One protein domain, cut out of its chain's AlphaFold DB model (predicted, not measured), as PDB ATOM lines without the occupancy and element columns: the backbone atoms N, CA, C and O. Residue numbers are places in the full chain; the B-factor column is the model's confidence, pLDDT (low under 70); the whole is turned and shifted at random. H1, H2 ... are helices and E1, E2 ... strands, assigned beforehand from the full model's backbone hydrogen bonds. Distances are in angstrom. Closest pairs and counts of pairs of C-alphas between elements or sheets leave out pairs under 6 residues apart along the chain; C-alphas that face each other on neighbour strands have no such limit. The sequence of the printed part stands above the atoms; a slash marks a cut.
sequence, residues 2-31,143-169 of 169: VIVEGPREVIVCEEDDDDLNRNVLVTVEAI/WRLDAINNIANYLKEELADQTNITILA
ATOM      1  N   VAL A   2      92.301 118.790 125.316       94.56
ATOM      2  CA  VAL A   2      92.796 118.087 124.123       94.56
ATOM      3  C   VAL A   2      91.598 117.567 123.332       94.56
ATOM      4  O   VAL A   2      90.710 116.939 123.902       94.56
ATOM      5  N   ILE A   3      91.555 117.847 122.034       95.12
ATOM      6  CA  ILE A   3      90.482 117.452 121.122       95.12
ATOM      7  C   ILE A   3      91.081 116.536 120.061       95.12
ATOM      8  O   ILE A   3      92.029 116.917 119.379       95.12
ATOM      9  N   VAL A   4      90.518 115.345 119.905       97.19
ATOM     10  CA  VAL A   4      90.773 114.464 118.766       97.19
ATOM     11  C   VAL A   4      89.814 114.885 117.660       97.19
ATOM     12  O   VAL A   4      88.649 114.503 117.658       97.19
ATOM     13  N   GLU A   5      90.282 115.748 116.762       96.06
ATOM     14  CA  GLU A   5      89.448 116.347 115.711       96.06
ATOM     15  C   GLU A   5      89.166 115.337 114.589       96.06
ATOM     16  O   GLU A   5      88.069 115.285 114.031       96.06
ATOM     17  N   GLY A   6      90.117 114.432 114.355       97.06
ATOM     18  CA  GLY A   6      89.958 113.369 113.384       97.06
ATOM     19  C   GLY A   6      90.986 112.251 113.530       97.06
ATOM     20  O   GLY A   6      91.797 112.231 114.453       97.06
ATOM     21  N   PRO A   7      91.015 111.307 112.574       97.12
ATOM     22  CA  PRO A   7      91.915 110.156 112.625       97.12
ATOM     23  C   PRO A   7      93.402 110.520 112.471       97.12
ATOM     24  O   PRO A   7      94.255 109.638 112.543       97.12
ATOM     25  N   ARG A   8      93.720 111.785 112.176       97.31
ATOM     26  CA  ARG A   8      95.075 112.275 111.886       97.31
ATOM     27  C   ARG A   8      95.383 113.611 112.550       97.31
ATOM     28  O   ARG A   8      96.480 114.108 112.349       97.31
ATOM     29  N   GLU A   9      94.449 114.181 113.302       97.88
ATOM     30  CA  GLU A   9      94.592 115.526 113.849       97.88
ATOM     31  C   GLU A   9      94.170 115.559 115.316       97.88
ATOM     32  O   GLU A   9      93.105 115.066 115.696       97.88
ATOM     33  N   VAL A  10      95.044 116.136 116.140       97.38
ATOM     34  CA  VAL A  10      94.811 116.392 117.560       97.38
ATOM     35  C   VAL A  10      95.117 117.855 117.838       97.38
ATOM     36  O   VAL A  10      96.170 118.367 117.459       97.38
ATOM     37  N   ILE A  11      94.203 118.525 118.530       95.94
ATOM     38  CA  ILE A  11      94.294 119.945 118.852       95.94
ATOM     39  C   ILE A  11      94.356 120.102 120.366       95.94
ATOM     40  O   ILE A  11      93.524 119.573 121.102       95.94
ATOM     41  N   VAL A  12      95.325 120.870 120.843       94.50
ATOM     42  CA  VAL A  12      95.414 121.301 122.237       94.50
ATOM     43  C   VAL A  12      94.962 122.750 122.311       94.50
ATOM     44  O   VAL A  12      95.484 123.609 121.603       94.50
ATOM     45  N   CYS A  13      93.998 123.027 123.176       91.75
ATOM     46  CA  CYS A  13      93.445 124.359 123.385       91.75
ATOM     47  C   CYS A  13      93.324 124.691 124.873       91.75
ATOM     48  O   CYS A  13      93.331 123.802 125.735       91.75
ATOM     49  N   GLU A  14      93.226 125.983 125.169       87.62
ATOM     50  CA  GLU A  14      92.829 126.473 126.490       87.62
ATOM     51  C   GLU A  14      91.375 126.073 126.808       87.62
ATOM     52  O   GLU A  14      90.645 125.563 125.952       87.62
ATOM     53  N   GLU A  15      90.976 126.229 128.069       76.50
ATOM     54  CA  GLU A  15      89.554 126.196 128.425       76.50
ATOM     55  C   GLU A  15      88.856 127.439 127.849       76.50
ATOM     56  O   GLU A  15      89.528 128.419 127.527       76.50
ATOM     57  N   ASP A  16      87.534 127.376 127.665       76.25
ATOM     58  CA  ASP A  16      86.754 128.509 127.156       76.25
ATOM     59  C   ASP A  16      86.999 129.751 128.030       76.25
ATOM     60  O   ASP A  16      86.884 129.677 129.256       76.25
ATOM     61  N   ASP A  17      87.341 130.881 127.404       72.56
ATOM     62  CA  ASP A  17      87.376 132.166 128.103       72.56
ATOM     63  C   ASP A  17      85.954 132.715 128.345       72.56
ATOM     64  O   ASP A  17      84.950 132.121 127.936       72.56
ATOM     65  N   ASP A  18      85.855 133.862 129.025       75.25
ATOM     66  CA  ASP A  18      84.571 134.511 129.338       75.25
ATOM     67  C   ASP A  18      83.743 134.861 128.078       75.25
ATOM     68  O   ASP A  18      82.525 135.042 128.170       75.25
ATOM     69  N   ASP A  19      84.382 134.910 126.903       78.31
ATOM     70  CA  ASP A  19      83.777 135.189 125.599       78.31
ATOM     71  C   ASP A  19      83.551 133.910 124.757       78.31
ATOM     72  O   ASP A  19      83.169 134.003 123.587       78.31
ATOM     73  N   LEU A  20      83.735 132.714 125.343       71.69
ATOM     74  CA  LEU A  20      83.650 131.398 124.684       71.69
ATOM     75  C   LEU A  20      84.647 131.215 123.527       71.69
ATOM     76  O   LEU A  20      84.413 130.415 122.613       71.69
ATOM     77  N   ASN A  21      85.760 131.945 123.546       73.94
ATOM     78  CA  ASN A  21      86.840 131.742 122.596       73.94
ATOM     79  C   ASN A  21      87.798 130.669 123.116       73.94
ATOM     80  O   ASN A  21      88.254 130.697 124.258       73.94
ATOM     81  N   ARG A  22      88.147 129.729 122.232       78.81
ATOM     82  CA  ARG A  22      89.171 128.709 122.489       78.81
ATOM     83  C   ARG A  22      90.449 129.082 121.773       78.81
ATOM     84  O   ARG A  22      90.539 128.953 120.550       78.81
ATOM     85  N   ASN A  23      91.460 129.477 122.531       87.56
ATOM     86  CA  ASN A  23      92.789 129.646 121.968       87.56
ATOM     87  C   ASN A  23      93.393 128.274 121.666       87.56
ATOM     88  O   ASN A  23      93.584 127.444 122.560       87.56
ATOM     89  N   VAL A  24      93.700 128.036 120.391       92.38
ATOM     90  CA  VAL A  24      94.468 126.865 119.958       92.38
ATOM     91  C   VAL A  24      95.927 127.086 120.338       92.38
ATOM     92  O   VAL A  24      96.570 128.018 119.861       92.38
ATOM     93  N   LEU A  25      96.443 126.217 121.204       93.38
ATOM     94  CA  LEU A  25      97.832 126.238 121.654       93.38
ATOM     95  C   LEU A  25      98.723 125.465 120.683       93.38
ATOM     96  O   LEU A  25      99.811 125.921 120.334       93.38
ATOM     97  N   VAL A  26      98.266 124.280 120.271       95.31
ATOM     98  CA  VAL A  26      99.014 123.366 119.403       95.31
ATOM     99  C   VAL A  26      98.044 122.601 118.508       95.31
ATOM    100  O   VAL A  26      97.029 122.098 118.981       95.31
ATOM    101  N   THR A  27      98.411 122.450 117.239       96.00
ATOM    102  CA  THR A  27      97.806 121.488 116.312       96.00
ATOM    103  C   THR A  27      98.854 120.446 115.954       96.00
ATOM    104  O   THR A  27      99.985 120.795 115.609       96.00
ATOM    105  N   VAL A  28      98.485 119.171 116.049       96.94
ATOM    106  CA  VAL A  28      99.354 118.038 115.735       96.94
ATOM    107  C   VAL A  28      98.715 117.222 114.622       96.94
ATOM    108  O   VAL A  28      97.600 116.731 114.778       96.94
ATOM    109  N   GLU A  29      99.452 117.039 113.527       97.62
ATOM    110  CA  GLU A  29      99.055 116.193 112.403       97.62
ATOM    111  C   GLU A  29      99.904 114.914 112.368       97.62
ATOM    112  O   GLU A  29     101.131 114.952 112.518       97.62
ATOM    113  N   ALA A  30      99.259 113.767 112.165       96.88
ATOM    114  CA  ALA A  30      99.925 112.480 112.058       96.88
ATOM    115  C   ALA A  30     100.762 112.394 110.772       96.88
ATOM    116  O   ALA A  30     100.245 112.506 109.658       96.88
ATOM    117  N   ILE A  31     102.054 112.096 110.917       95.31
ATOM    118  CA  ILE A  31     102.941 111.823 109.783       95.31
ATOM    119  C   ILE A  31     102.738 110.372 109.352       95.31
ATOM    120  O   ILE A  31     103.196 109.441 110.012       95.31
ATOM    121  N   TRP A 143      86.779 102.711 109.937       96.69
ATOM    122  CA  TRP A 143      88.109 102.885 110.512       96.69
ATOM    123  C   TRP A 143      88.401 104.279 111.069       96.69
ATOM    124  O   TRP A 143      89.249 104.408 111.947       96.69
ATOM    125  N   ARG A 144      87.742 105.332 110.561       96.94
ATOM    126  CA  ARG A 144      87.948 106.703 111.044       96.94
ATOM    127  C   ARG A 144      87.518 106.847 112.499       96.94
ATOM    128  O   ARG A 144      88.241 107.454 113.280       96.94
ATOM    129  N   LEU A 145      86.375 106.262 112.856       97.00
ATOM    130  CA  LEU A 145      85.879 106.270 114.229       97.00
ATOM    131  C   LEU A 145      86.763 105.403 115.130       97.00
ATOM    132  O   LEU A 145      87.090 105.806 116.241       97.00
ATOM    133  N   ASP A 146      87.197 104.245 114.629       97.62
ATOM    134  CA  ASP A 146      88.112 103.368 115.365       97.62
ATOM    135  C   ASP A 146      89.456 104.076 115.631       97.62
ATOM    136  O   ASP A 146      89.964 104.027 116.746       97.62
ATOM    137  N   ALA A 147      89.990 104.828 114.662       98.00
ATOM    138  CA  ALA A 147      91.188 105.648 114.849       98.00
ATOM    139  C   ALA A 147      90.994 106.741 115.909       98.00
ATOM    140  O   ALA A 147      91.832 106.872 116.795       98.00
ATOM    141  N   ILE A 148      89.889 107.497 115.847       98.25
ATOM    142  CA  ILE A 148      89.569 108.544 116.832       98.25
ATOM    143  C   ILE A 148      89.516 107.951 118.245       98.25
ATOM    144  O   ILE A 148      90.136 108.482 119.167       98.25
ATOM    145  N   ASN A 149      88.852 106.804 118.409       97.88
ATOM    146  CA  ASN A 149      88.775 106.110 119.692       97.88
ATOM    147  C   ASN A 149      90.145 105.618 120.173       97.88
ATOM    148  O   ASN A 149      90.462 105.772 121.351       97.88
ATOM    149  N   ASN A 150      90.973 105.066 119.282       98.12
ATOM    150  CA  ASN A 150      92.320 104.610 119.629       98.12
ATOM    151  C   ASN A 150      93.203 105.776 120.099       98.12
ATOM    152  O   ASN A 150      93.892 105.641 121.109       98.12
ATOM    153  N   ILE A 151      93.127 106.935 119.434       98.38
ATOM    154  CA  ILE A 151      93.810 108.168 119.859       98.38
ATOM    155  C   ILE A 151      93.300 108.625 121.227       98.38
ATOM    156  O   ILE A 151      94.091 108.890 122.130       98.38
ATOM    157  N   ALA A 152      91.980 108.695 121.403       97.56
ATOM    158  CA  ALA A 152      91.377 109.155 122.647       97.56
ATOM    159  C   ALA A 152      91.742 108.257 123.834       97.56
ATOM    160  O   ALA A 152      92.016 108.763 124.921       97.56
ATOM    161  N   ASN A 153      91.747 106.938 123.635       97.44
ATOM    162  CA  ASN A 153      92.115 105.973 124.666       97.44
ATOM    163  C   ASN A 153      93.597 106.090 125.024       97.44
ATOM    164  O   ASN A 153      93.907 106.220 126.203       97.44
ATOM    165  N   TYR A 154      94.479 106.158 124.023       97.75
ATOM    166  CA  TYR A 154      95.908 106.374 124.243       97.75
ATOM    167  C   TYR A 154      96.174 107.640 125.068       97.75
ATOM    168  O   TYR A 154      96.860 107.593 126.083       97.75
ATOM    169  N   LEU A 155      95.558 108.768 124.701       96.62
ATOM    170  CA  LEU A 155      95.716 110.023 125.442       96.62
ATOM    171  C   LEU A 155      95.170 109.934 126.874       96.62
ATOM    172  O   LEU A 155      95.768 110.499 127.785       96.62
ATOM    173  N   LYS A 156      94.039 109.248 127.087       95.62
ATOM    174  CA  LYS A 156      93.455 109.062 128.428       95.62
ATOM    175  C   LYS A 156      94.347 108.212 129.322       95.62
ATOM    176  O   LYS A 156      94.399 108.469 130.519       95.62
ATOM    177  N   GLU A 157      95.016 107.216 128.754       96.12
ATOM    178  CA  GLU A 157      95.959 106.362 129.471       96.12
ATOM    179  C   GLU A 157      97.247 107.125 129.811       96.12
ATOM    180  O   GLU A 157      97.617 107.200 130.980       96.12
ATOM    181  N   GLU A 158      97.878 107.771 128.828       96.00
ATOM    182  CA  GLU A 158      99.154 108.484 129.016       96.00
ATOM    183  C   GLU A 158      99.031 109.750 129.882       96.00
ATOM    184  O   GLU A 158     100.003 110.189 130.498       96.00
ATOM    185  N   LEU A 159      97.839 110.353 129.955       94.69
ATOM    186  CA  LEU A 159      97.573 111.567 130.736       94.69
ATOM    187  C   LEU A 159      96.706 111.309 131.976       94.69
ATOM    188  O   LEU A 159      96.184 112.261 132.554       94.69
ATOM    189  N   ALA A 160      96.564 110.054 132.415       94.06
ATOM    190  CA  ALA A 160      95.684 109.681 133.527       94.06
ATOM    191  C   ALA A 160      95.987 110.427 134.845       94.06
ATOM    192  O   ALA A 160      95.073 110.711 135.620       94.06
ATOM    193  N   ASP A 161      97.253 110.789 135.080       95.62
ATOM    194  CA  ASP A 161      97.692 111.514 136.281       95.62
ATOM    195  C   ASP A 161      97.442 113.037 136.210       95.62
ATOM    196  O   ASP A 161      97.661 113.754 137.189       95.62
ATOM    197  N   GLN A 162      96.988 113.561 135.065       92.75
ATOM    198  CA  GLN A 162      96.762 114.991 134.843       92.75
ATOM    199  C   GLN A 162      95.282 115.349 135.022       92.75
ATOM    200  O   GLN A 162      94.477 115.277 134.097       92.75
ATOM    201  N   THR A 163      94.907 115.798 136.220       87.00
ATOM    202  CA  THR A 163      93.498 116.090 136.552       87.00
ATOM    203  C   THR A 163      92.943 117.360 135.902       87.00
ATOM    204  O   THR A 163      91.740 117.593 135.946       87.00
ATOM    205  N   ASN A 164      93.802 118.210 135.339       88.44
ATOM    206  CA  ASN A 164      93.436 119.467 134.680       88.44
ATOM    207  C   ASN A 164      93.314 119.337 133.150       88.44
ATOM    208  O   ASN A 164      93.153 120.347 132.464       88.44
ATOM    209  N   ILE A 165      93.423 118.123 132.600       89.06
ATOM    210  CA  ILE A 165      93.318 117.879 131.161       89.06
ATOM    211  C   ILE A 165      92.031 117.111 130.857       89.06
ATOM    212  O   ILE A 165      91.867 115.955 131.228       89.06
ATOM    213  N   THR A 166      91.139 117.749 130.103       90.50
ATOM    214  CA  THR A 166      89.961 117.101 129.511       90.50
ATOM    215  C   THR A 166      90.267 116.667 128.083       90.50
ATOM    216  O   THR A 166      90.789 117.472 127.306       90.50
ATOM    217  N   ILE A 167      89.913 115.425 127.735       92.88
ATOM    218  CA  ILE A 167      90.050 114.855 126.387       92.88
ATOM    219  C   ILE A 167      88.661 114.709 125.757       92.88
ATOM    220  O   ILE A 167      87.791 114.050 126.331       92.88
ATOM    221  N   LEU A 168      88.472 115.297 124.577       90.31
ATOM    222  CA  LEU A 168      87.257 115.204 123.764       90.31
ATOM    223  C   LEU A 168      87.563 114.466 122.459       90.31
ATOM    224  O   LEU A 168      88.601 114.718 121.852       90.31
ATOM    225  N   ALA A 169      86.676 113.566 122.048       86.81
ATOM    226  CA  ALA A 169      86.787 112.749 120.842       86.81
ATOM    227  C   ALA A 169      85.393 112.421 120.300       86.81
ATOM    228  O   ALA A 169      84.462 112.336 121.141       86.81
TER     229      ALA A 169
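What this domain is: This is residues 2 to 31 and 143 to 169 of the 169 residues of the protein "Phage protein" of Streptococcus pyogenes (UniProt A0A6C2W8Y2). A small antiparallel sheet of three strands has one helix packed over one face, running along edge strand E1; after the helix the backbone folds back, and residues 167 to 168 come in beside E1. Residues 14 to 23, between E2 and E3, make one end of the long axis. The printed part has 57 residues, with E1, E2, E3 and H1 in that order along the chain; the sheet's order is E1 - E2 - E3, and the class is mixed, helices and strands. It is only just compact, close to loose, with a radius of gyration of the C-alphas of 11.9 A, and elongated, spanning 37 by 24 by 18 A.

How they stand to each other: E1, residues 2 to 6, and E2, residues 9 to 13, form a hairpin with a tight link; N 3 and O 11 are 2.8 A apart, within hydrogen-bond range. E2 and E3, residues 24 to 29, form a second hairpin, with N 12 and O 26 at 2.8 A. The three strands are a meander, each the antiparallel neighbour of the one before. H1, residues 143 to 158, is on the sheet at a height of 9.4 A, making two layers, a helix on one face of a sheet. It lies over E1 and runs along the strands, at 13 degrees to E1 on the local plane. Their closest C-alphas, those of Gly 6 and Ile 148, are 5.9 A apart. E2 and H1 are near each other. In H1 every O i to N i+4 pair is within hydrogen-bond range. Residues 2 to 3 of E1 pair with residues 167 to 168, parallel.

Where its parts are: E1 begins at C-alpha 2, (92.796, 118.087, 124.123), and measures 12.1 A; E2 measures 13.0 A and E3 13.9 A. H1 measures 22.3 A and ends at C-alpha 158, (99.154, 108.484, 129.016).

The domain as a whole: The C-alphas farthest apart, those of Asp 18 and Trp 143, are 37.0 A apart. Residues 32 to 142 are not printed, and C-alphas 31 and 143 are 17.3 A apart across this cut. The link from E2 to E3 is short. Mean pLDDT of the printed part is 92.1, and no printed residue is under 70.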